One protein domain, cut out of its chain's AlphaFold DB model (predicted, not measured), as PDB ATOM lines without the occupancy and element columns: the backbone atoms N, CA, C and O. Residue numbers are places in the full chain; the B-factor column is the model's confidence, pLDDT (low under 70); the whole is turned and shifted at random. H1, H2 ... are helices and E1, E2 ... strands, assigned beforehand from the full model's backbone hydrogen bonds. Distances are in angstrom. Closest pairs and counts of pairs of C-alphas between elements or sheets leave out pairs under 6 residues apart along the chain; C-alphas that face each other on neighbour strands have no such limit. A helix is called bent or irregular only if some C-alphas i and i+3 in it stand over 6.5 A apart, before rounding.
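This is residues 6 to 148 of the 158 residues of an uncharacterized protein of Suillus luteus UH-Slu-Lm8-n1 (UniProt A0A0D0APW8). A long, bent helix, H2, is the core of a loose model: the loosely formed hairpin of E1 and E2, with short H1, packs on one side of its first arm H2a, and H4 crosses that arm steeply on the other side. A second hairpin, E3 and E4, makes the far end beyond arm H2b, while residues 21 to 26 stick out from the long link between E1 and E2. The printed part has 143 residues with four named helices and four named strands, in the order E1 E2 H1 H2 E3 E4 H3 H4; each of the two sheets is an antiparallel pair, and the class is mixed, helices and strands. The radius of gyration of the C-alphas is 18.3 A, and the spans are 56 by 46 by 28 A.

Look first at the hairpin of E1, residues 11 to 15, and E2, residues 30 to 32, antiparallel at 141 degrees: C-alphas 13 and 32 face each other at 5.6 A, but no N and O across the pair are within hydrogen-bond range. Next find H2, residues 43 to 71, assigned as one helix by its hydrogen bonds but bent, with C-alphas 61 and 64 at 7.1 A; its arms H2a, residues 43 to 61, and H2b, residues 64 to 71, stand at a steep tilt of 47 degrees. The closest C-alphas of E2 and H2a, those of Leu 31 and Phe 54, are 7.0 A apart. H1, residues 34 to 37, touches H2a at its residues 46 to 50 alone, the closest C-alphas being Ile 36 and Lys 46 at 6.2 A. H4, residues 131 to 146, touches H2a, with C-alphas 48 and 141 closest at 6.2 A; they run opposite ways at a steep tilt of 67 degrees, only just short of about perpendicular. H3, residues 96 to 102, is close to H2a but not clearly touching, with C-alphas 51 and 101 closest at 6.2 A. In the hairpin of E3, residues 73 to 76, and E4, residues 82 to 85, N 75 and O 83 lie 2.8 A apart, within hydrogen-bond range. Every O i to N i+4 pair is within that range in H2a, H2b, H3 and H4; H1 is too short for one.

Find C-alpha 11 of E1 at (47.175, 23.849, -1.997). From C-alpha 43 at (57.346, 26.180, -17.735), H2a runs 26.9 A, and H2b runs 10.5 A. H4 covers 21.9 A and ends at C-alpha 146, (61.705, 9.257, -15.948).

The C-alphas farthest apart, those of Gly 80 and Ser 118, are 57.1 A apart. The printed part has no cut; the links E1 to E2 and H3 to H4 are long. Its mean pLDDT is 78.0, with residues 6 to 38 and 146 to 148 under 70.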
ATOM      1  N   GLN A   6      40.821  25.994  -4.191       47.84
ATOM      2  CA  GLN A   6      41.748  26.267  -3.093       47.84
ATOM      3  C   GLN A   6      41.276  25.503  -1.857       47.84
ATOM      4  O   GLN A   6      40.228  25.805  -1.286       47.84
ATOM      5  N   PHE A   7      42.051  24.504  -1.444       48.91
ATOM      6  CA  PHE A   7      41.887  23.902  -0.124       48.91
ATOM      7  C   PHE A   7      42.616  24.776   0.908       48.91
ATOM      8  O   PHE A   7      43.587  25.457   0.571       48.91
ATOM      9  N   SER A   8      42.153  24.794   2.161       45.88
ATOM     10  CA  SER A   8      42.738  25.631   3.219       45.88
ATOM     11  C   SER A   8      44.254  25.407   3.336       45.88
ATOM     12  O   SER A   8      44.697  24.305   3.666       45.88
ATOM     13  N   GLY A   9      45.024  26.468   3.069       48.81
ATOM     14  CA  GLY A   9      46.489  26.477   3.036       48.81
ATOM     15  C   GLY A   9      47.048  26.166   1.649       48.81
ATOM     16  O   GLY A   9      47.243  24.998   1.360       48.81
ATOM     17  N   SER A  10      47.275  27.206   0.828       52.09
ATOM     18  CA  SER A  10      48.050  27.284  -0.442       52.09
ATOM     19  C   SER A  10      48.107  26.068  -1.390       52.09
ATOM     20  O   SER A  10      48.979  26.020  -2.257       52.09
ATOM     21  N   LYS A  11      47.183  25.112  -1.267       51.28
ATOM     22  CA  LYS A  11      47.175  23.849  -1.997       51.28
ATOM     23  C   LYS A  11      46.147  23.889  -3.113       51.28
ATOM     24  O   LYS A  11      44.971  24.199  -2.907       51.28
ATOM     25  N   SER A  12      46.631  23.588  -4.303       53.41
ATOM     26  CA  SER A  12      45.961  23.630  -5.586       53.41
ATOM     27  C   SER A  12      45.829  22.198  -6.096       53.41
ATOM     28  O   SER A  12      46.796  21.439  -6.206       53.41
ATOM     29  N   VAL A  13      44.586  21.798  -6.352       58.28
ATOM     30  CA  VAL A  13      44.241  20.422  -6.698       58.28
ATOM     31  C   VAL A  13      43.374  20.427  -7.946       58.28
ATOM     32  O   VAL A  13      42.450  21.235  -8.050       58.28
ATOM     33  N   TYR A  14      43.650  19.511  -8.873       58.75
ATOM     34  CA  TYR A  14      42.812  19.279 -10.049       58.75
ATOM     35  C   TYR A  14      41.761  18.215  -9.711       58.75
ATOM     36  O   TYR A  14      42.126  17.050  -9.519       58.75
ATOM     37  N   PRO A  15      40.473  18.578  -9.573       54.88
ATOM     38  CA  PRO A  15      39.427  17.595  -9.345       54.88
ATOM     39  C   PRO A  15      39.121  16.856 -10.651       54.88
ATOM     40  O   PRO A  15      38.675  17.456 -11.621       54.88
ATOM     41  N   VAL A  16      39.302  15.536 -10.665       60.59
ATOM     42  CA  VAL A  16      38.785  14.695 -11.749       60.59
ATOM     43  C   VAL A  16      37.371  14.250 -11.381       60.59
ATOM     44  O   VAL A  16      37.175  13.481 -10.438       60.59
ATOM     45  N   TYR A  17      36.369  14.730 -12.117       58.66
ATOM     46  CA  TYR A  17      34.980  14.308 -11.936       58.66
ATOM     47  C   TYR A  17      34.687  13.072 -12.792       58.66
ATOM     48  O   TYR A  17      34.343  13.175 -13.964       58.66
ATOM     49  N   LEU A  18      34.808  11.887 -12.196       57.28
ATOM     50  CA  LEU A  18      34.357  10.635 -12.805       57.28
ATOM     51  C   LEU A  18      32.961  10.303 -12.275       57.28
ATOM     52  O   LEU A  18      32.792   9.933 -11.114       57.28
ATOM     53  N   THR A  19      31.942  10.433 -13.121       52.75
ATOM     54  CA  THR A  19      30.591   9.977 -12.790       52.75
ATOM     55  C   THR A  19      30.458   8.496 -13.118       52.75
ATOM     56  O   THR A  19      30.074   8.122 -14.223       52.75
ATOM     57  N   PHE A  20      30.722   7.639 -12.140       53.06
ATOM     58  CA  PHE A  20      29.956   6.401 -12.047       53.06
ATOM     59  C   PHE A  20      28.638   6.754 -11.385       53.06
ATOM     60  O   PHE A  20      28.645   7.377 -10.325       53.06
ATOM     61  N   SER A  21      27.513   6.332 -11.956       42.22
ATOM     62  CA  SER A  21      26.172   6.600 -11.419       42.22
ATOM     63  C   SER A  21      25.916   6.034 -10.007       42.22
ATOM     64  O   SER A  21      24.771   6.020  -9.573       42.22
ATOM     65  N   ASN A  22      26.943   5.550  -9.295       49.28
ATOM     66  CA  ASN A  22      26.836   5.050  -7.930       49.28
ATOM     67  C   ASN A  22      28.156   5.062  -7.117       49.28
ATOM     68  O   ASN A  22      28.338   4.213  -6.248       49.28
ATOM     69  N   ILE A  23      29.107   5.968  -7.394       50.03
ATOM     70  CA  ILE A  23      30.306   6.115  -6.542       50.03
ATOM     71  C   ILE A  23      30.044   7.179  -5.459       50.03
ATOM     72  O   ILE A  23      29.691   8.312  -5.800       50.03
ATOM     73  N   PRO A  24      30.207   6.860  -4.158       41.97
ATOM     74  CA  PRO A  24      30.027   7.836  -3.091       41.97
ATOM     75  C   PRO A  24      31.006   9.006  -3.242       41.97
ATOM     76  O   PRO A  24      32.175   8.829  -3.581       41.97
ATOM     77  N   ARG A  25      30.526  10.217  -2.922       44.88
ATOM     78  CA  ARG A  25      31.235  11.510  -3.056       44.88
ATOM     79  C   ARG A  25      32.638  11.542  -2.421       44.88
ATOM     80  O   ARG A  25      33.410  12.441  -2.746       44.88
ATOM     81  N   ALA A  26      32.939  10.591  -1.536       41.59
ATOM     82  CA  ALA A  26      34.215  10.408  -0.854       41.59
ATOM     83  C   ALA A  26      35.360   9.923  -1.768       41.59
ATOM     84  O   ALA A  26      36.514  10.213  -1.473       41.59
ATOM     85  N   ILE A  27      35.074   9.248  -2.891       46.88
ATOM     86  CA  ILE A  27      36.110   8.729  -3.806       46.88
ATOM     87  C   ILE A  27      36.418   9.776  -4.887       46.88
ATOM     88  O   ILE A  27      36.169   9.587  -6.076       46.88
ATOM     89  N   ARG A  28      36.912  10.939  -4.460       50.88
ATOM     90  CA  ARG A  28      37.502  11.938  -5.360       50.88
ATOM     91  C   ARG A  28      39.009  11.725  -5.366       50.88
ATOM     92  O   ARG A  28      39.651  11.908  -4.337       50.88
ATOM     93  N   CYS A  29      39.572  11.347  -6.509       53.22
ATOM     94  CA  CYS A  29      41.020  11.291  -6.671       53.22
ATOM     95  C   CYS A  29      41.546  12.706  -6.908       53.22
ATOM     96  O   CYS A  29      41.204  13.365  -7.888       53.22
ATOM     97  N   TYR A  30      42.348  13.175  -5.960       54.41
ATOM     98  CA  TYR A  30      42.948  14.496  -5.957       54.41
ATOM     99  C   TYR A  30      44.420  14.374  -6.333       54.41
ATOM    100  O   TYR A  30      45.192  13.729  -5.627       54.41
ATOM    101  N   LEU A  31      44.806  15.004  -7.439       64.50
ATOM    102  CA  LEU A  31      46.195  15.091  -7.874       64.50
ATOM    103  C   LEU A  31      46.898  16.266  -7.172       64.50
ATOM    104  O   LEU A  31      46.500  17.413  -7.397       64.50
ATOM    105  N   PRO A  32      47.929  16.030  -6.336       59.06
ATOM    106  CA  PRO A  32      48.676  17.105  -5.694       59.06
ATOM    107  C   PRO A  32      49.652  17.742  -6.692       59.06
ATOM    108  O   PRO A  32      50.679  17.159  -7.033       59.06
ATOM    109  N   VAL A  33      49.354  18.961  -7.151       65.88
ATOM    110  CA  VAL A  33      50.172  19.662  -8.166       65.88
ATOM    111  C   VAL A  33      51.092  20.734  -7.556       65.88
ATOM    112  O   VAL A  33      52.028  21.217  -8.198       65.88
ATOM    113  N   ASP A  34      50.919  21.041  -6.272       60.22
ATOM    114  CA  ASP A  34      51.628  22.122  -5.572       60.22
ATOM    115  C   ASP A  34      53.149  21.990  -5.574       60.22
ATOM    116  O   ASP A  34      53.869  22.973  -5.760       60.22
ATOM    117  N   LYS A  35      53.660  20.766  -5.405       64.38
ATOM    118  CA  LYS A  35      55.108  20.511  -5.411       64.38
ATOM    119  C   LYS A  35      55.731  20.813  -6.777       64.38
ATOM    120  O   LYS A  35      56.865  21.282  -6.841       64.38
ATOM    121  N   ILE A  36      54.989  20.595  -7.865       67.94
ATOM    122  CA  ILE A  36      55.457  20.867  -9.230       67.94
ATOM    123  C   ILE A  36      55.407  22.373  -9.504       67.94
ATOM    124  O   ILE A  36      56.365  22.931 -10.043       67.94
ATOM    125  N   MET A  37      54.343  23.057  -9.082       66.62
ATOM    126  CA  MET A  37      54.209  24.504  -9.288       66.62
ATOM    127  C   MET A  37      55.311  25.301  -8.584       66.62
ATOM    128  O   MET A  37      55.870  26.224  -9.184       66.62
ATOM    129  N   ASN A  38      55.697  24.881  -7.376       64.69
ATOM    130  CA  ASN A  38      56.722  25.534  -6.556       64.69
ATOM    131  C   ASN A  38      58.171  25.117  -6.888       64.69
ATOM    132  O   ASN A  38      59.115  25.620  -6.283       64.69
ATOM    133  N   SER A  39      58.373  24.212  -7.848       72.62
ATOM    134  CA  SER A  39      59.707  23.753  -8.261       72.62
ATOM    135  C   SER A  39      60.437  24.778  -9.151       72.62
ATOM    136  O   SER A  39      59.806  25.571  -9.857       72.62
ATOM    137  N   LYS A  40      61.779  24.733  -9.180       78.69
ATOM    138  CA  LYS A  40      62.636  25.555 -10.066       78.69
ATOM    139  C   LYS A  40      62.705  25.032 -11.517       78.69
ATOM    140  O   LYS A  40      63.717  25.200 -12.185       78.69
ATOM    141  N   LEU A  41      61.652  24.370 -11.991       79.69
ATOM    142  CA  LEU A  41      61.569  23.832 -13.350       79.69
ATOM    143  C   LEU A  41      61.125  24.903 -14.359       79.69
ATOM    144  O   LEU A  41      60.372  25.825 -14.022       79.69
ATOM    145  N   SER A  42      61.533  24.744 -15.617       84.94
ATOM    146  CA  SER A  42      60.997  25.496 -16.751       84.94
ATOM    147  C   SER A  42      59.486  25.298 -16.870       84.94
ATOM    148  O   SER A  42      58.937  24.254 -16.515       84.94
ATOM    149  N   LYS A  43      58.787  26.281 -17.450       81.75
ATOM    150  CA  LYS A  43      57.346  26.180 -17.735       81.75
ATOM    151  C   LYS A  43      57.013  24.917 -18.539       81.75
ATOM    152  O   LYS A  43      56.016  24.264 -18.252       81.75
ATOM    153  N   LYS A  44      57.867  24.555 -19.503       81.06
ATOM    154  CA  LYS A  44      57.693  23.358 -20.340       81.06
ATOM    155  C   LYS A  44      57.793  22.075 -19.510       81.06
ATOM    156  O   LYS A  44      56.927  21.218 -19.618       81.06
ATOM    157  N   GLU A  45      58.799  21.985 -18.647       81.75
ATOM    158  CA  GLU A  45      59.024  20.833 -17.765       81.75
ATOM    159  C   GLU A  45      57.890  20.674 -16.747       81.75
ATOM    160  O   GLU A  45      57.397  19.569 -16.542       81.75
ATOM    161  N   LYS A  46      57.404  21.781 -16.165       82.38
ATOM    162  CA  LYS A  46      56.237  21.760 -15.269       82.38
ATOM    163  C   LYS A  46      55.004  21.203 -15.972       82.38
ATOM    164  O   LYS A  46      54.350  20.320 -15.428       82.38
ATOM    165  N   THR A  47      54.695  21.686 -17.177       81.38
ATOM    166  CA  THR A  47      53.548  21.192 -17.953       81.38
ATOM    167  C   THR A  47      53.685  19.707 -18.281       81.38
ATOM    168  O   THR A  47      52.746  18.959 -18.022       81.38
ATOM    169  N   SER A  48      54.846  19.261 -18.769       82.75
ATOM    170  CA  SER A  48      55.078  17.841 -19.065       82.75
ATOM    171  C   SER A  48      54.964  16.953 -17.823       82.75
ATOM    172  O   SER A  48      54.447  15.843 -17.913       82.75
ATOM    173  N   ARG A  49      55.390  17.435 -16.649       82.81
ATOM    174  CA  ARG A  49      55.298  16.682 -15.387       82.81
ATOM    175  C   ARG A  49      53.879  16.618 -14.835       82.81
ATOM    176  O   ARG A  49      53.484  15.596 -14.283       82.81
ATOM    177  N   ILE A  50      53.100  17.684 -15.015       82.12
ATOM    178  CA  ILE A  50      51.666  17.694 -14.694       82.12
ATOM    179  C   ILE A  50      50.913  16.711 -15.592       82.12
ATOM    180  O   ILE A  50      50.113  15.933 -15.082       82.12
ATOM    181  N   GLN A  51      51.188  16.719 -16.901       84.25
ATOM    182  CA  GLN A  51      50.593  15.771 -17.849       84.25
ATOM    183  C   GLN A  51      50.928  14.327 -17.468       84.25
ATOM    184  O   GLN A  51      50.021  13.512 -17.326       84.25
ATOM    185  N   TYR A  52      52.204  14.030 -17.212       84.44
ATOM    186  CA  TYR A  52      52.634  12.711 -16.749       84.44
ATOM    187  C   TYR A  52      51.887  12.270 -15.490       84.44
ATOM    188  O   TYR A  52      51.255  11.218 -15.488       84.44
ATOM    189  N   LEU A  53      51.902  13.098 -14.439       83.88
ATOM    190  CA  LEU A  53      51.295  12.742 -13.160       83.88
ATOM    191  C   LEU A  53      49.786  12.510 -13.307       83.88
ATOM    192  O   LEU A  53      49.245  11.581 -12.708       83.88
ATOM    193  N   PHE A  54      49.117  13.329 -14.124       85.12
ATOM    194  CA  PHE A  54      47.710  13.152 -14.465       85.12
ATOM    195  C   PHE A  54      47.453  11.791 -15.118       85.12
ATOM    196  O   PHE A  54      46.580  11.059 -14.653       85.12
ATOM    197  N   HIS A  55      48.210  11.428 -16.156       85.50
ATOM    198  CA  HIS A  55      48.009  10.162 -16.861       85.50
ATOM    199  C   HIS A  55      48.376   8.943 -16.019       85.50
ATOM    200  O   HIS A  55      47.634   7.965 -16.045       85.50
ATOM    201  N   ASP A  56      49.452   9.014 -15.238       83.94
ATOM    202  CA  ASP A  56      49.855   7.950 -14.318       83.94
ATOM    203  C   ASP A  56      48.775   7.714 -13.247       83.94
ATOM    204  O   ASP A  56      48.277   6.601 -13.066       83.94
ATOM    205  N   SER A  57      48.270   8.796 -12.648       81.94
ATOM    206  CA  SER A  57      47.162   8.716 -11.690       81.94
ATOM    207  C   SER A  57      45.884   8.176 -12.334       81.94
ATOM    208  O   SER A  57      45.199   7.339 -11.751       81.94
ATOM    209  N   MET A  58      45.552   8.609 -13.553       84.19
ATOM    210  CA  MET A  58      44.393   8.090 -14.286       84.19
ATOM    211  C   MET A  58      44.553   6.612 -14.641       84.19
ATOM    212  O   MET A  58      43.577   5.866 -14.574       84.19
ATOM    213  N   CYS A  59      45.765   6.157 -14.964       84.31
ATOM    214  CA  CYS A  59      46.063   4.742 -15.140       84.31
ATOM    215  C   CYS A  59      45.762   3.961 -13.861       84.31
ATOM    216  O   CYS A  59      45.034   2.974 -13.944       84.31
ATOM    217  N   MET A  60      46.224   4.428 -12.696       81.81
ATOM    218  CA  MET A  60      45.941   3.785 -11.407       81.81
ATOM    219  C   MET A  60      44.438   3.739 -11.096       81.81
ATOM    220  O   MET A  60      43.910   2.683 -10.757       81.81
ATOM    221  N   VAL A  61      43.731   4.862 -11.260       82.81
ATOM    222  CA  VAL A  61      42.293   4.974 -10.954       82.81
ATOM    223  C   VAL A  61      41.434   4.118 -11.883       82.81
ATOM    224  O   VAL A  61      40.448   3.522 -11.451       82.81
ATOM    225  N   LEU A  62      41.790   4.044 -13.167       84.94
ATOM    226  CA  LEU A  62      41.023   3.305 -14.170       84.94
ATOM    227  C   LEU A  62      41.448   1.833 -14.287       84.94
ATOM    228  O   LEU A  62      40.754   1.073 -14.960       84.94
ATOM    229  N   ASN A  63      42.551   1.404 -13.660       85.31
ATOM    230  CA  ASN A  63      43.027   0.021 -13.762       85.31
ATOM    231  C   ASN A  63      41.994  -1.012 -13.272       85.31
ATOM    232  O   ASN A  63      41.692  -1.932 -14.035       85.31
ATOM    233  N   PRO A  64      41.351  -0.835 -12.095       84.69
ATOM    234  CA  PRO A  64      40.314  -1.762 -11.643       84.69
ATOM    235  C   PRO A  64      39.141  -1.829 -12.622       84.69
ATOM    236  O   PRO A  64      38.594  -2.898 -12.870       84.69
ATOM    237  N   LEU A  65      38.781  -0.690 -13.229       85.00
ATOM    238  CA  LEU A  65      37.704  -0.603 -14.216       85.00
ATOM    239  C   LEU A  65      38.030  -1.341 -15.513       85.00
ATOM    240  O   LEU A  65      37.142  -1.966 -16.083       85.00
ATOM    241  N   LYS A  66      39.286  -1.293 -15.972       87.06
ATOM    242  CA  LYS A  66      39.733  -2.075 -17.132       87.06
ATOM    243  C   LYS A  66      39.580  -3.567 -16.861       87.06
ATOM    244  O   LYS A  66      39.031  -4.281 -17.697       87.06
ATOM    245  N   GLU A  67      40.013  -4.021 -15.688       86.75
ATOM    246  CA  GLU A  67      39.930  -5.429 -15.306       86.75
ATOM    247  C   GLU A  67      38.478  -5.925 -15.278       86.75
ATOM    248  O   GLU A  67      38.136  -6.874 -15.985       86.75
ATOM    249  N   VAL A  68      37.590  -5.249 -14.539       87.19
ATOM    250  CA  VAL A  68      36.173  -5.650 -14.461       87.19
ATOM    251  C   VAL A  68      35.419  -5.423 -15.773       87.19
ATOM    252  O   VAL A  68      34.457  -6.137 -16.058       87.19
ATOM    253  N   GLY A  69      35.851  -4.462 -16.590       87.75
ATOM    254  CA  GLY A  69      35.313  -4.221 -17.926       87.75
ATOM    255  C   GLY A  69      35.565  -5.397 -18.868       87.75
ATOM    256  O   GLY A  69      34.661  -5.801 -19.602       87.75
ATOM    257  N   HIS A  70      36.749  -6.014 -18.796       88.62
ATOM    258  CA  HIS A  70      37.069  -7.228 -19.549       88.62
ATOM    259  C   HIS A  70      36.458  -8.488 -18.922       88.62
ATOM    260  O   HIS A  70      35.817  -9.282 -19.616       88.62
ATOM    261  N   ASN A  71      36.613  -8.662 -17.609       87.94
ATOM    262  CA  ASN A  71      36.311  -9.923 -16.932       87.94
ATOM    263  C   ASN A  71      34.857 -10.067 -16.470       87.94
ATOM    264  O   ASN A  71      34.444 -11.196 -16.216       87.94
ATOM    265  N   ARG A  72      34.065  -8.983 -16.494       85.12
ATOM    266  CA  ARG A  72      32.670  -8.859 -16.023       85.12
ATOM    267  C   ARG A  72      32.530  -8.937 -14.503       85.12
ATOM    268  O   ARG A  72      33.210  -9.709 -13.840       85.12
ATOM    269  N   MET A  73      31.606  -8.156 -13.951       87.81
ATOM    270  CA  MET A  73      31.329  -8.081 -12.514       87.81
ATOM    271  C   MET A  73      29.857  -8.375 -12.225       87.81
ATOM    272  O   MET A  73      28.974  -8.016 -13.004       87.81
ATOM    273  N   ASN A  74      29.588  -9.013 -11.088       90.75
ATOM    274  CA  ASN A  74      28.233  -9.203 -10.584       90.75
ATOM    275  C   ASN A  74      27.802  -7.994  -9.747       90.75
ATOM    276  O   ASN A  74      28.498  -7.603  -8.815       90.75
ATOM    277  N   VAL A  75      26.636  -7.433 -10.056       89.31
ATOM    278  CA  VAL A  75      26.013  -6.346  -9.293       89.31
ATOM    279  C   VAL A  75      24.599  -6.739  -8.907       89.31
ATOM    280  O   VAL A  75      23.836  -7.252  -9.726       89.31
ATOM    281  N   VAL A  76      24.243  -6.486  -7.651       91.44
ATOM    282  CA  VAL A  76      22.882  -6.664  -7.147       91.44
ATOM    283  C   VAL A  76      22.076  -5.413  -7.490       91.44
ATOM    284  O   VAL A  76      22.463  -4.301  -7.138       91.44
ATOM    285  N   ASN A  77      20.971  -5.581  -8.215       85.62
ATOM    286  CA  ASN A  77      20.049  -4.480  -8.490       85.62
ATOM    287  C   ASN A  77      19.186  -4.163  -7.254       85.62
ATOM    288  O   ASN A  77      19.083  -4.973  -6.337       85.62
ATOM    289  N   LYS A  78      18.459  -3.040  -7.288       86.88
ATOM    290  CA  LYS A  78      17.453  -2.668  -6.277       86.88
ATOM    291  C   LYS A  78      16.420  -3.769  -5.981       86.88
ATOM    292  O   LYS A  78      15.913  -3.841  -4.873       86.88
ATOM    293  N   ASP A  79      16.139  -4.636  -6.956       92.12
ATOM    294  CA  ASP A  79      15.181  -5.745  -6.832       92.12
ATOM    295  C   ASP A  79      15.810  -7.022  -6.226       92.12
ATOM    296  O   ASP A  79      15.238  -8.103  -6.339       92.12
ATOM    297  N   GLY A  80      17.040  -6.952  -5.698       91.62
ATOM    298  CA  GLY A  80      17.773  -8.094  -5.130       91.62
ATOM    299  C   GLY A  80      18.337  -9.087  -6.157       91.62
ATOM    300  O   GLY A  80      19.028 -10.036  -5.797       91.62
ATOM    301  N   LYS A  81      18.081  -8.881  -7.455       93.19
ATOM    302  CA  LYS A  81      18.569  -9.759  -8.530       93.19
ATOM    303  C   LYS A  81      20.026  -9.459  -8.880       93.19
ATOM    304  O   LYS A  81      20.376  -8.307  -9.139       93.19
ATOM    305  N   VAL A  82      20.843 -10.508  -8.972       93.69
ATOM    306  CA  VAL A  82      22.236 -10.430  -9.440       93.69
ATOM    307  C   VAL A  82      22.266 -10.292 -10.963       93.69
ATOM    308  O   VAL A  82      21.664 -11.090 -11.682       93.69
ATOM    309  N   ARG A  83      22.980  -9.285 -11.468       91.69
ATOM    310  CA  ARG A  83      23.216  -9.052 -12.897       91.69
ATOM    311  C   ARG A  83      24.707  -9.032 -13.188       91.69
ATOM    312  O   ARG A  83      25.479  -8.444 -12.439       91.69
ATOM    313  N   ARG A  84      25.092  -9.633 -14.312       91.69
ATOM    314  CA  ARG A  84      26.443  -9.521 -14.870       91.69
ATOM    315  C   ARG A  84      26.538  -8.228 -15.672       91.69
ATOM    316  O   ARG A  84      25.715  -8.012 -16.558       91.69
ATOM    317  N   ILE A  85      27.518  -7.390 -15.361       88.44
ATOM    318  CA  ILE A  85      27.780  -6.128 -16.056       88.44
ATOM    319  C   ILE A  85      29.246  -6.031 -16.481       88.44
ATOM    320  O   ILE A  85      30.118  -6.657 -15.880       88.44
ATOM    321  N   HIS A  86      29.508  -5.211 -17.497       89.31
ATOM    322  CA  HIS A  86      30.845  -4.837 -17.952       89.31
ATOM    323  C   HIS A  86      30.993  -3.322 -17.792       89.31
ATOM    324  O   HIS A  86      30.525  -2.572 -18.652       89.31
ATOM    325  N   PRO A  87      31.553  -2.844 -16.669       84.62
ATOM    326  CA  PRO A  87      31.767  -1.420 -16.461       84.62
ATOM    327  C   PRO A  87      32.749  -0.892 -17.505       84.62
ATOM    328  O   PRO A  87      33.858  -1.403 -17.626       84.62
ATOM    329  N   ILE A  88      32.352   0.139 -18.248       85.19
ATOM    330  CA  ILE A  88      33.215   0.809 -19.222       85.19
ATOM    331  C   ILE A  88      33.212   2.312 -18.961       85.19
ATOM    332  O   ILE A  88      32.179   2.896 -18.625       85.19
ATOM    333  N   LEU A  89      34.368   2.952 -19.135       84.44
ATOM    334  CA  LEU A  89      34.440   4.408 -19.179       84.44
ATOM    335  C   LEU A  89      33.855   4.876 -20.516       84.44
ATOM    336  O   LEU A  89      34.518   4.796 -21.546       84.44
ATOM    337  N   ALA A  90      32.603   5.331 -20.501       83.00
ATOM    338  CA  ALA A  90      31.896   5.718 -21.720       83.00
ATOM    339  C   ALA A  90      32.276   7.121 -22.229       83.00
ATOM    340  O   ALA A  90      32.309   7.353 -23.434       83.00
ATOM    341  N   CYS A  91      32.531   8.071 -21.324       82.50
ATOM    342  CA  CYS A  91      32.760   9.472 -21.669       82.50
ATOM    343  C   CYS A  91      33.625  10.171 -20.612       82.50
ATOM    344  O   CYS A  91      33.462   9.928 -19.416       82.50
ATOM    345  N   TYR A  92      34.504  11.067 -21.068       83.19
ATOM    346  CA  TYR A  92      35.208  12.037 -20.236       83.19
ATOM    347  C   TYR A  92      34.799  13.446 -20.680       83.19
ATOM    348  O   TYR A  92      35.204  13.908 -21.750       83.19
ATOM    349  N   VAL A  93      33.940  14.102 -19.897       83.06
ATOM    350  CA  VAL A  93      33.497  15.476 -20.169       83.06
ATOM    351  C   VAL A  93      34.495  16.431 -19.534       83.06
ATOM    352  O   VAL A  93      34.708  16.378 -18.328       83.06
ATOM    353  N   ALA A  94      35.082  17.296 -20.351       84.44
ATOM    354  CA  ALA A  94      36.121  18.226 -19.936       84.44
ATOM    355  C   ALA A  94      36.006  19.550 -20.689       84.44
ATOM    356  O   ALA A  94      35.521  19.583 -21.829       84.44
ATOM    357  N   ASP A  95      36.482  20.630 -20.072       86.38
ATOM    358  CA  ASP A  95      36.693  21.897 -20.773       86.38
ATOM    359  C   ASP A  95      37.892  21.809 -21.741       86.38
ATOM    360  O   ASP A  95      38.575  20.792 -21.828       86.38
ATOM    361  N   TYR A  96      38.142  22.842 -22.549       86.88
ATOM    362  CA  TYR A  96      39.213  22.780 -23.554       86.88
ATOM    363  C   TYR A  96      40.621  22.526 -22.960       86.88
ATOM    364  O   TYR A  96      41.317  21.642 -23.471       86.88
ATOM    365  N   PRO A  97      41.064  23.231 -21.895       87.31
ATOM    366  CA  PRO A  97      42.305  22.896 -21.196       87.31
ATOM    367  C   PRO A  97      42.386  21.433 -20.734       87.31
ATOM    368  O   PRO A  97      43.408  20.783 -20.952       87.31
ATOM    369  N   GLU A  98      41.320  20.903 -20.134       85.69
ATOM    370  CA  GLU A  98      41.264  19.517 -19.659       85.69
ATOM    371  C   GLU A  98      41.230  18.509 -20.817       85.69
ATOM    372  O   GLU A  98      41.870  17.464 -20.743       85.69
ATOM    373  N   GLN A  99      40.564  18.830 -21.930       88.75
ATOM    374  CA  GLN A  99      40.610  18.016 -23.149       88.75
ATOM    375  C   GLN A  99      42.031  17.941 -23.704       88.75
ATOM    376  O   GLN A  99      42.458  16.877 -24.146       88.75
ATOM    377  N   CYS A 100      42.776  19.051 -23.664       88.88
ATOM    378  CA  CYS A 100      44.173  19.060 -24.087       88.88
ATOM    379  C   CYS A 100      45.033  18.172 -23.184       88.88
ATOM    380  O   CYS A 100      45.846  17.397 -23.681       88.88
ATOM    381  N   LEU A 101      44.810  18.255 -21.868       87.50
ATOM    382  CA  LEU A 101      45.466  17.413 -20.874       87.50
ATOM    383  C   LEU A 101      45.190  15.926 -21.137       87.50
ATOM    384  O   LEU A 101      46.130  15.155 -21.231       87.50
ATOM    385  N   VAL A 102      43.929  15.537 -21.330       87.69
ATOM    386  CA  VAL A 102      43.521  14.134 -21.544       87.69
ATOM    387  C   VAL A 102      43.999  13.573 -22.880       87.69
ATOM    388  O   VAL A 102      44.300  12.387 -22.970       87.69
ATOM    389  N   ALA A 103      44.069  14.401 -23.920       89.06
ATOM    390  CA  ALA A 103      44.512  13.979 -25.246       89.06
ATOM    391  C   ALA A 103      46.046  13.964 -25.406       89.06
ATOM    392  O   ALA A 103      46.528  13.721 -26.511       89.06
ATOM    393  N   CYS A 104      46.809  14.237 -24.338       87.88
ATOM    394  CA  CYS A 104      48.259  14.454 -24.376       87.88
ATOM    395  C   CYS A 104      48.695  15.583 -25.331       87.88
ATOM    396  O   CYS A 104      49.817  15.570 -25.818       87.88
ATOM    397  N   VAL A 105      47.849  16.577 -25.628       87.50
ATOM    398  CA  VAL A 105      48.194  17.641 -26.588       87.50
ATOM    399  C   VAL A 105      48.587  18.948 -25.903       87.50
ATOM    400  O   VAL A 105      48.272  19.211 -24.740       87.50
ATOM    401  N   LYS A 106      49.294  19.809 -26.639       85.62
ATOM    402  CA  LYS A 106      49.692  21.132 -26.145       85.62
ATOM    403  C   LYS A 106      48.480  22.058 -26.077       85.62
ATOM    404  O   LYS A 106      47.583  22.017 -26.911       85.62
ATOM    405  N   TYR A 107      48.482  22.966 -25.106       86.25
ATOM    406  CA  TYR A 107      47.473  24.019 -25.079       86.25
ATOM    407  C   TYR A 107      47.534  24.853 -26.369       86.25
ATOM    408  O   TYR A 107      48.619  25.237 -26.811       86.25
ATOM    409  N   GLY A 108      46.374  25.142 -26.957       87.12
ATOM    410  CA  GLY A 108      46.274  25.866 -28.223       87.12
ATOM    411  C   GLY A 108      46.325  24.974 -29.468       87.12
ATOM    412  O   GLY A 108      46.273  25.506 -30.570       87.12
ATOM    413  N   THR A 109      46.406  23.643 -29.334       89.38
ATOM    414  CA  THR A 109      46.225  22.702 -30.456       89.38
ATOM    415  C   THR A 109      44.849  22.037 -30.414       89.38
ATOM    416  O   THR A 109      44.103  22.160 -29.442       89.38
ATOM    417  N   CYS A 110      44.472  21.332 -31.479       89.94
ATOM    418  CA  CYS A 110      43.228  20.567 -31.475       89.94
ATOM    419  C   CYS A 110      43.428  19.242 -30.710       89.94
ATOM    420  O   CYS A 110      44.380  18.530 -31.010       89.94
ATOM    421  N   PRO A 111      42.549  18.861 -29.763       90.25
ATOM    422  CA  PRO A 111      42.626  17.563 -29.082       90.25
ATOM    423  C   PRO A 111      42.082  16.400 -29.928       90.25
ATOM    424  O   PRO A 111      42.147  15.249 -29.511       90.25
ATOM    425  N   LYS A 112      41.498  16.693 -31.098       89.81
ATOM    426  CA  LYS A 112      40.870  15.698 -31.984       89.81
ATOM    427  C   LYS A 112      41.676  15.422 -33.252       89.81
ATOM    428  O   LYS A 112      41.527  14.357 -33.842       89.81
ATOM    429  N   CYS A 113      42.481  16.380 -33.697       90.94
ATOM    430  CA  CYS A 113      43.278  16.270 -34.911       90.94
ATOM    431  C   CYS A 113      44.669  16.863 -34.706       90.94
ATOM    432  O   CYS A 113      44.875  17.730 -33.858       90.94
ATOM    433  N   GLN A 114      45.612  16.441 -35.537       89.44
ATOM    434  CA  GLN A 114      47.023  16.810 -35.492       89.44
ATOM    435  C   GLN A 114      47.264  18.214 -36.082       89.44
ATOM    436  O   GLN A 114      48.118  18.427 -36.940       89.44
ATOM    437  N   SER A 115      46.466  19.196 -35.658       88.69
ATOM    438  CA  SER A 115      46.629  20.597 -36.045       88.69
ATOM    439  C   SER A 115      47.578  21.316 -35.098       88.69
ATOM    440  O   SER A 115      47.371  21.325 -33.883       88.69
ATOM    441  N   SER A 116      48.572  22.003 -35.660       83.81
ATOM    442  CA  SER A 116      49.393  22.950 -34.909       83.81
ATOM    443  C   SER A 116      48.559  24.144 -34.433       83.81
ATOM    444  O   SER A 116      47.484  24.431 -34.969       83.81
ATOM    445  N   ALA A 117      49.092  24.880 -33.454       85.06
ATOM    446  CA  ALA A 117      48.452  26.086 -32.935       85.06
ATOM    447  C   ALA A 117      48.279  27.172 -34.010       85.06
ATOM    448  O   ALA A 117      47.258  27.846 -34.049       85.06
ATOM    449  N   SER A 118      49.242  27.296 -34.928       86.81
ATOM    450  CA  SER A 118      49.178  28.237 -36.055       86.81
ATOM    451  C   SER A 118      48.153  27.857 -37.125       86.81
ATOM    452  O   SER A 118      47.755  28.704 -37.916       86.81
ATOM    453  N   ALA A 119      47.738  26.592 -37.167       85.44
ATOM    454  CA  ALA A 119      46.795  26.068 -38.147       85.44
ATOM    455  C   ALA A 119      45.372  25.897 -37.598       85.44
ATOM    456  O   ALA A 119      44.479  25.442 -38.323       85.44
ATOM    457  N   LEU A 120      45.159  26.213 -36.319       84.19
ATOM    458  CA  LEU A 120      43.857  26.099 -35.681       84.19
ATOM    459  C   LEU A 120      42.862  27.054 -36.365       84.19
ATOM    460  O   LEU A 120      43.183  28.210 -36.621       84.19
ATOM    461  N   GLY A 121      41.665  26.561 -36.693       82.06
ATOM    462  CA  GLY A 121      40.656  27.331 -37.436       82.06
ATOM    463  C   GLY A 121      40.831  27.331 -38.959       82.06
ATOM    464  O   GLY A 121      40.015  27.926 -39.655       82.06
ATOM    465  N   SER A 122      41.848  26.648 -39.498       85.19
ATOM    466  CA  SER A 122      41.910  26.387 -40.941       85.19
ATOM    467  C   SER A 122      40.787  25.437 -41.375       85.19
ATOM    468  O   SER A 122      40.479  24.464 -40.688       85.19
ATOM    469  N   ASN A 123      40.197  25.694 -42.547       84.19
ATOM    470  CA  ASN A 123      39.149  24.842 -43.129       84.19
ATOM    471  C   ASN A 123      39.701  23.561 -43.781       84.19
ATOM    472  O   ASN A 123      38.945  22.769 -44.336       84.19
ATOM    473  N   THR A 124      41.020  23.357 -43.744       86.19
ATOM    474  CA  THR A 124      41.672  22.152 -44.254       86.19
ATOM    475  C   THR A 124      41.569  21.029 -43.223       86.19
ATOM    476  O   THR A 124      42.079  21.205 -42.109       86.19
ATOM    477  N   PRO A 125      40.970  19.872 -43.562       85.56
ATOM    478  CA  PRO A 125      40.967  18.714 -42.678       85.56
ATOM    479  C   PRO A 125      42.396  18.306 -42.312       85.56
ATOM    480  O   PRO A 125      43.304  18.356 -43.141       85.56
ATOM    481  N   ARG A 126      42.593  17.914 -41.055       88.69
ATOM    482  CA  ARG A 126      43.868  17.414 -40.529       88.69
ATOM    483  C   ARG A 126      43.689  15.972 -40.090       88.69
ATOM    484  O   ARG A 126      42.587  15.585 -39.698       88.69
ATOM    485  N   GLU A 127      44.790  15.232 -40.084       91.56
ATOM    486  CA  GLU A 127      44.816  13.858 -39.596       91.56
ATOM    487  C   GLU A 127      44.245  13.760 -38.173       91.56
ATOM    488  O   GLU A 127      44.581  14.593 -37.323       91.56
ATOM    489  N   PRO A 128      43.382  12.776 -37.878       91.19
ATOM    490  CA  PRO A 128      42.893  12.544 -36.526       91.19
ATOM    491  C   PRO A 128      44.024  12.217 -35.540       91.19
ATOM    492  O   PRO A 128      45.036  11.603 -35.893       91.19
ATOM    493  N   CYS A 129      43.837  12.570 -34.269       88.88
ATOM    494  CA  CYS A 129      44.667  12.040 -33.186       88.88
ATOM    495  C   CYS A 129      44.287  10.569 -32.972       88.88
ATOM    496  O   CYS A 129      43.253  10.262 -32.377       88.88
ATOM    497  N   THR A 130      45.083   9.652 -33.522       91.19
ATOM    498  CA  THR A 130      44.869   8.209 -33.358       91.19
ATOM    499  C   THR A 130      45.427   7.731 -32.022       91.19
ATOM    500  O   THR A 130      46.292   8.371 -31.426       91.19
ATOM    501  N   LYS A 131      44.987   6.550 -31.566       87.69
ATOM    502  CA  LYS A 131      45.541   5.919 -30.359       87.69
ATOM    503  C   LYS A 131      47.064   5.777 -30.441       87.69
ATOM    504  O   LYS A 131      47.735   6.062 -29.461       87.69
ATOM    505  N   ALA A 132      47.597   5.341 -31.586       89.31
ATOM    506  CA  ALA A 132      49.039   5.171 -31.775       89.31
ATOM    507  C   ALA A 132      49.790   6.493 -31.560       89.31
ATOM    508  O   ALA A 132      50.719   6.542 -30.764       89.31
ATOM    509  N   TRP A 133      49.296   7.574 -32.165       89.00
ATOM    510  CA  TRP A 133      49.866   8.908 -32.012       89.00
ATOM    511  C   TRP A 133      49.846   9.396 -30.553       89.00
ATOM    512  O   TRP A 133      50.856   9.860 -30.033       89.00
ATOM    513  N   THR A 134      48.718   9.237 -29.850       87.44
ATOM    514  CA  THR A 134      48.618   9.623 -28.430       87.44
ATOM    515  C   THR A 134      49.567   8.808 -27.550       87.44
ATOM    516  O   THR A 134      50.128   9.349 -26.599       87.44
ATOM    517  N   MET A 135      49.759   7.521 -27.855       87.69
ATOM    518  CA  MET A 135      50.708   6.676 -27.127       87.69
ATOM    519  C   MET A 135      52.157   7.101 -27.377       87.69
ATOM    520  O   MET A 135      52.937   7.098 -26.435       87.69
ATOM    521  N   GLU A 136      52.521   7.511 -28.594       89.06
ATOM    522  CA  GLU A 136      53.858   8.049 -28.886       89.06
ATOM    523  C   GLU A 136      54.149   9.324 -28.082       89.06
ATOM    524  O   GLU A 136      55.215   9.443 -27.476       89.06
ATOM    525  N   GLU A 137      53.186  10.247 -28.009       85.75
ATOM    526  CA  GLU A 137      53.322  11.467 -27.206       85.75
ATOM    527  C   GLU A 137      53.378  11.143 -25.703       85.75
ATOM    528  O   GLU A 137      54.180  11.722 -24.969       85.75
ATOM    529  N   TYR A 138      52.586  10.170 -25.237       85.12
ATOM    530  CA  TYR A 138      52.654   9.675 -23.859       85.12
ATOM    531  C   TYR A 138      54.021   9.059 -23.531       85.12
ATOM    532  O   TYR A 138      54.609   9.399 -22.510       85.12
ATOM    533  N   GLU A 139      54.563   8.201 -24.396       87.06
ATOM    534  CA  GLU A 139      55.892   7.595 -24.235       87.06
ATOM    535  C   GLU A 139      56.999   8.653 -24.234       87.06
ATOM    536  O   GLU A 139      57.953   8.577 -23.457       87.06
ATOM    537  N   PHE A 140      56.864   9.682 -25.072       85.62
ATOM    538  CA  PHE A 140      57.759  10.832 -25.053       85.62
ATOM    539  C   PHE A 140      57.697  11.573 -23.708       85.62
ATOM    540  O   PHE A 140      58.741  11.855 -23.115       85.62
ATOM    541  N   LEU A 141      56.492  11.840 -23.189       80.31
ATOM    542  CA  LEU A 141      56.297  12.436 -21.863       80.31
ATOM    543  C   LEU A 141      56.859  11.550 -20.746       80.31
ATOM    544  O   LEU A 141      57.461  12.075 -19.809       80.31
ATOM    545  N   TYR A 142      56.680  10.232 -20.843       78.88
ATOM    546  CA  TYR A 142      57.176   9.263 -19.871       78.88
ATOM    547  C   TYR A 142      58.704   9.306 -19.820       78.88
ATOM    548  O   TYR A 142      59.269   9.611 -18.775       78.88
ATOM    549  N   LYS A 143      59.379   9.152 -20.967       82.06
ATOM    550  CA  LYS A 143      60.848   9.226 -21.069       82.06
ATOM    551  C   LYS A 143      61.409  10.554 -20.565       82.06
ATOM    552  O   LYS A 143      62.431  10.568 -19.885       82.06
ATOM    553  N   LEU A 144      60.741  11.666 -20.874       78.06
ATOM    554  CA  LEU A 144      61.165  12.992 -20.425       78.06
ATOM    555  C   LEU A 144      61.073  13.150 -18.897       78.06
ATOM    556  O   LEU A 144      61.886  13.860 -18.314       78.06
ATOM    557  N   ASN A 145      60.103  12.503 -18.245       73.38
ATOM    558  CA  ASN A 145      59.926  12.593 -16.795       73.38
ATOM    559  C   ASN A 145      60.708  11.528 -16.015       73.38
ATOM    560  O   ASN A 145      61.172  11.832 -14.918       73.38
ATOM    561  N   ASP A 146      60.916  10.333 -16.571       67.38
ATOM    562  CA  ASP A 146      61.705   9.257 -15.948       67.38
ATOM    563  C   ASP A 146      63.199   9.630 -15.858       67.38
ATOM    564  O   ASP A 146      63.901   9.249 -14.927       67.38
ATOM    565  N   MET A 147      63.680  10.493 -16.765       52.97
ATOM    566  CA  MET A 147      65.011  11.112 -16.672       52.97
ATOM    567  C   MET A 147      65.129  12.184 -15.566       52.97
ATOM    568  O   MET A 147      66.237  12.623 -15.264       52.97
ATOM    569  N   VAL A 148      64.015  12.647 -14.982       50.19
ATOM    570  CA  VAL A 148      63.955  13.840 -14.106       50.19
ATOM    571  C   VAL A 148      63.368  13.534 -12.712       50.19
ATOM    572  O   VAL A 148      63.464  14.357 -11.794       50.19
TER     573      VAL A 148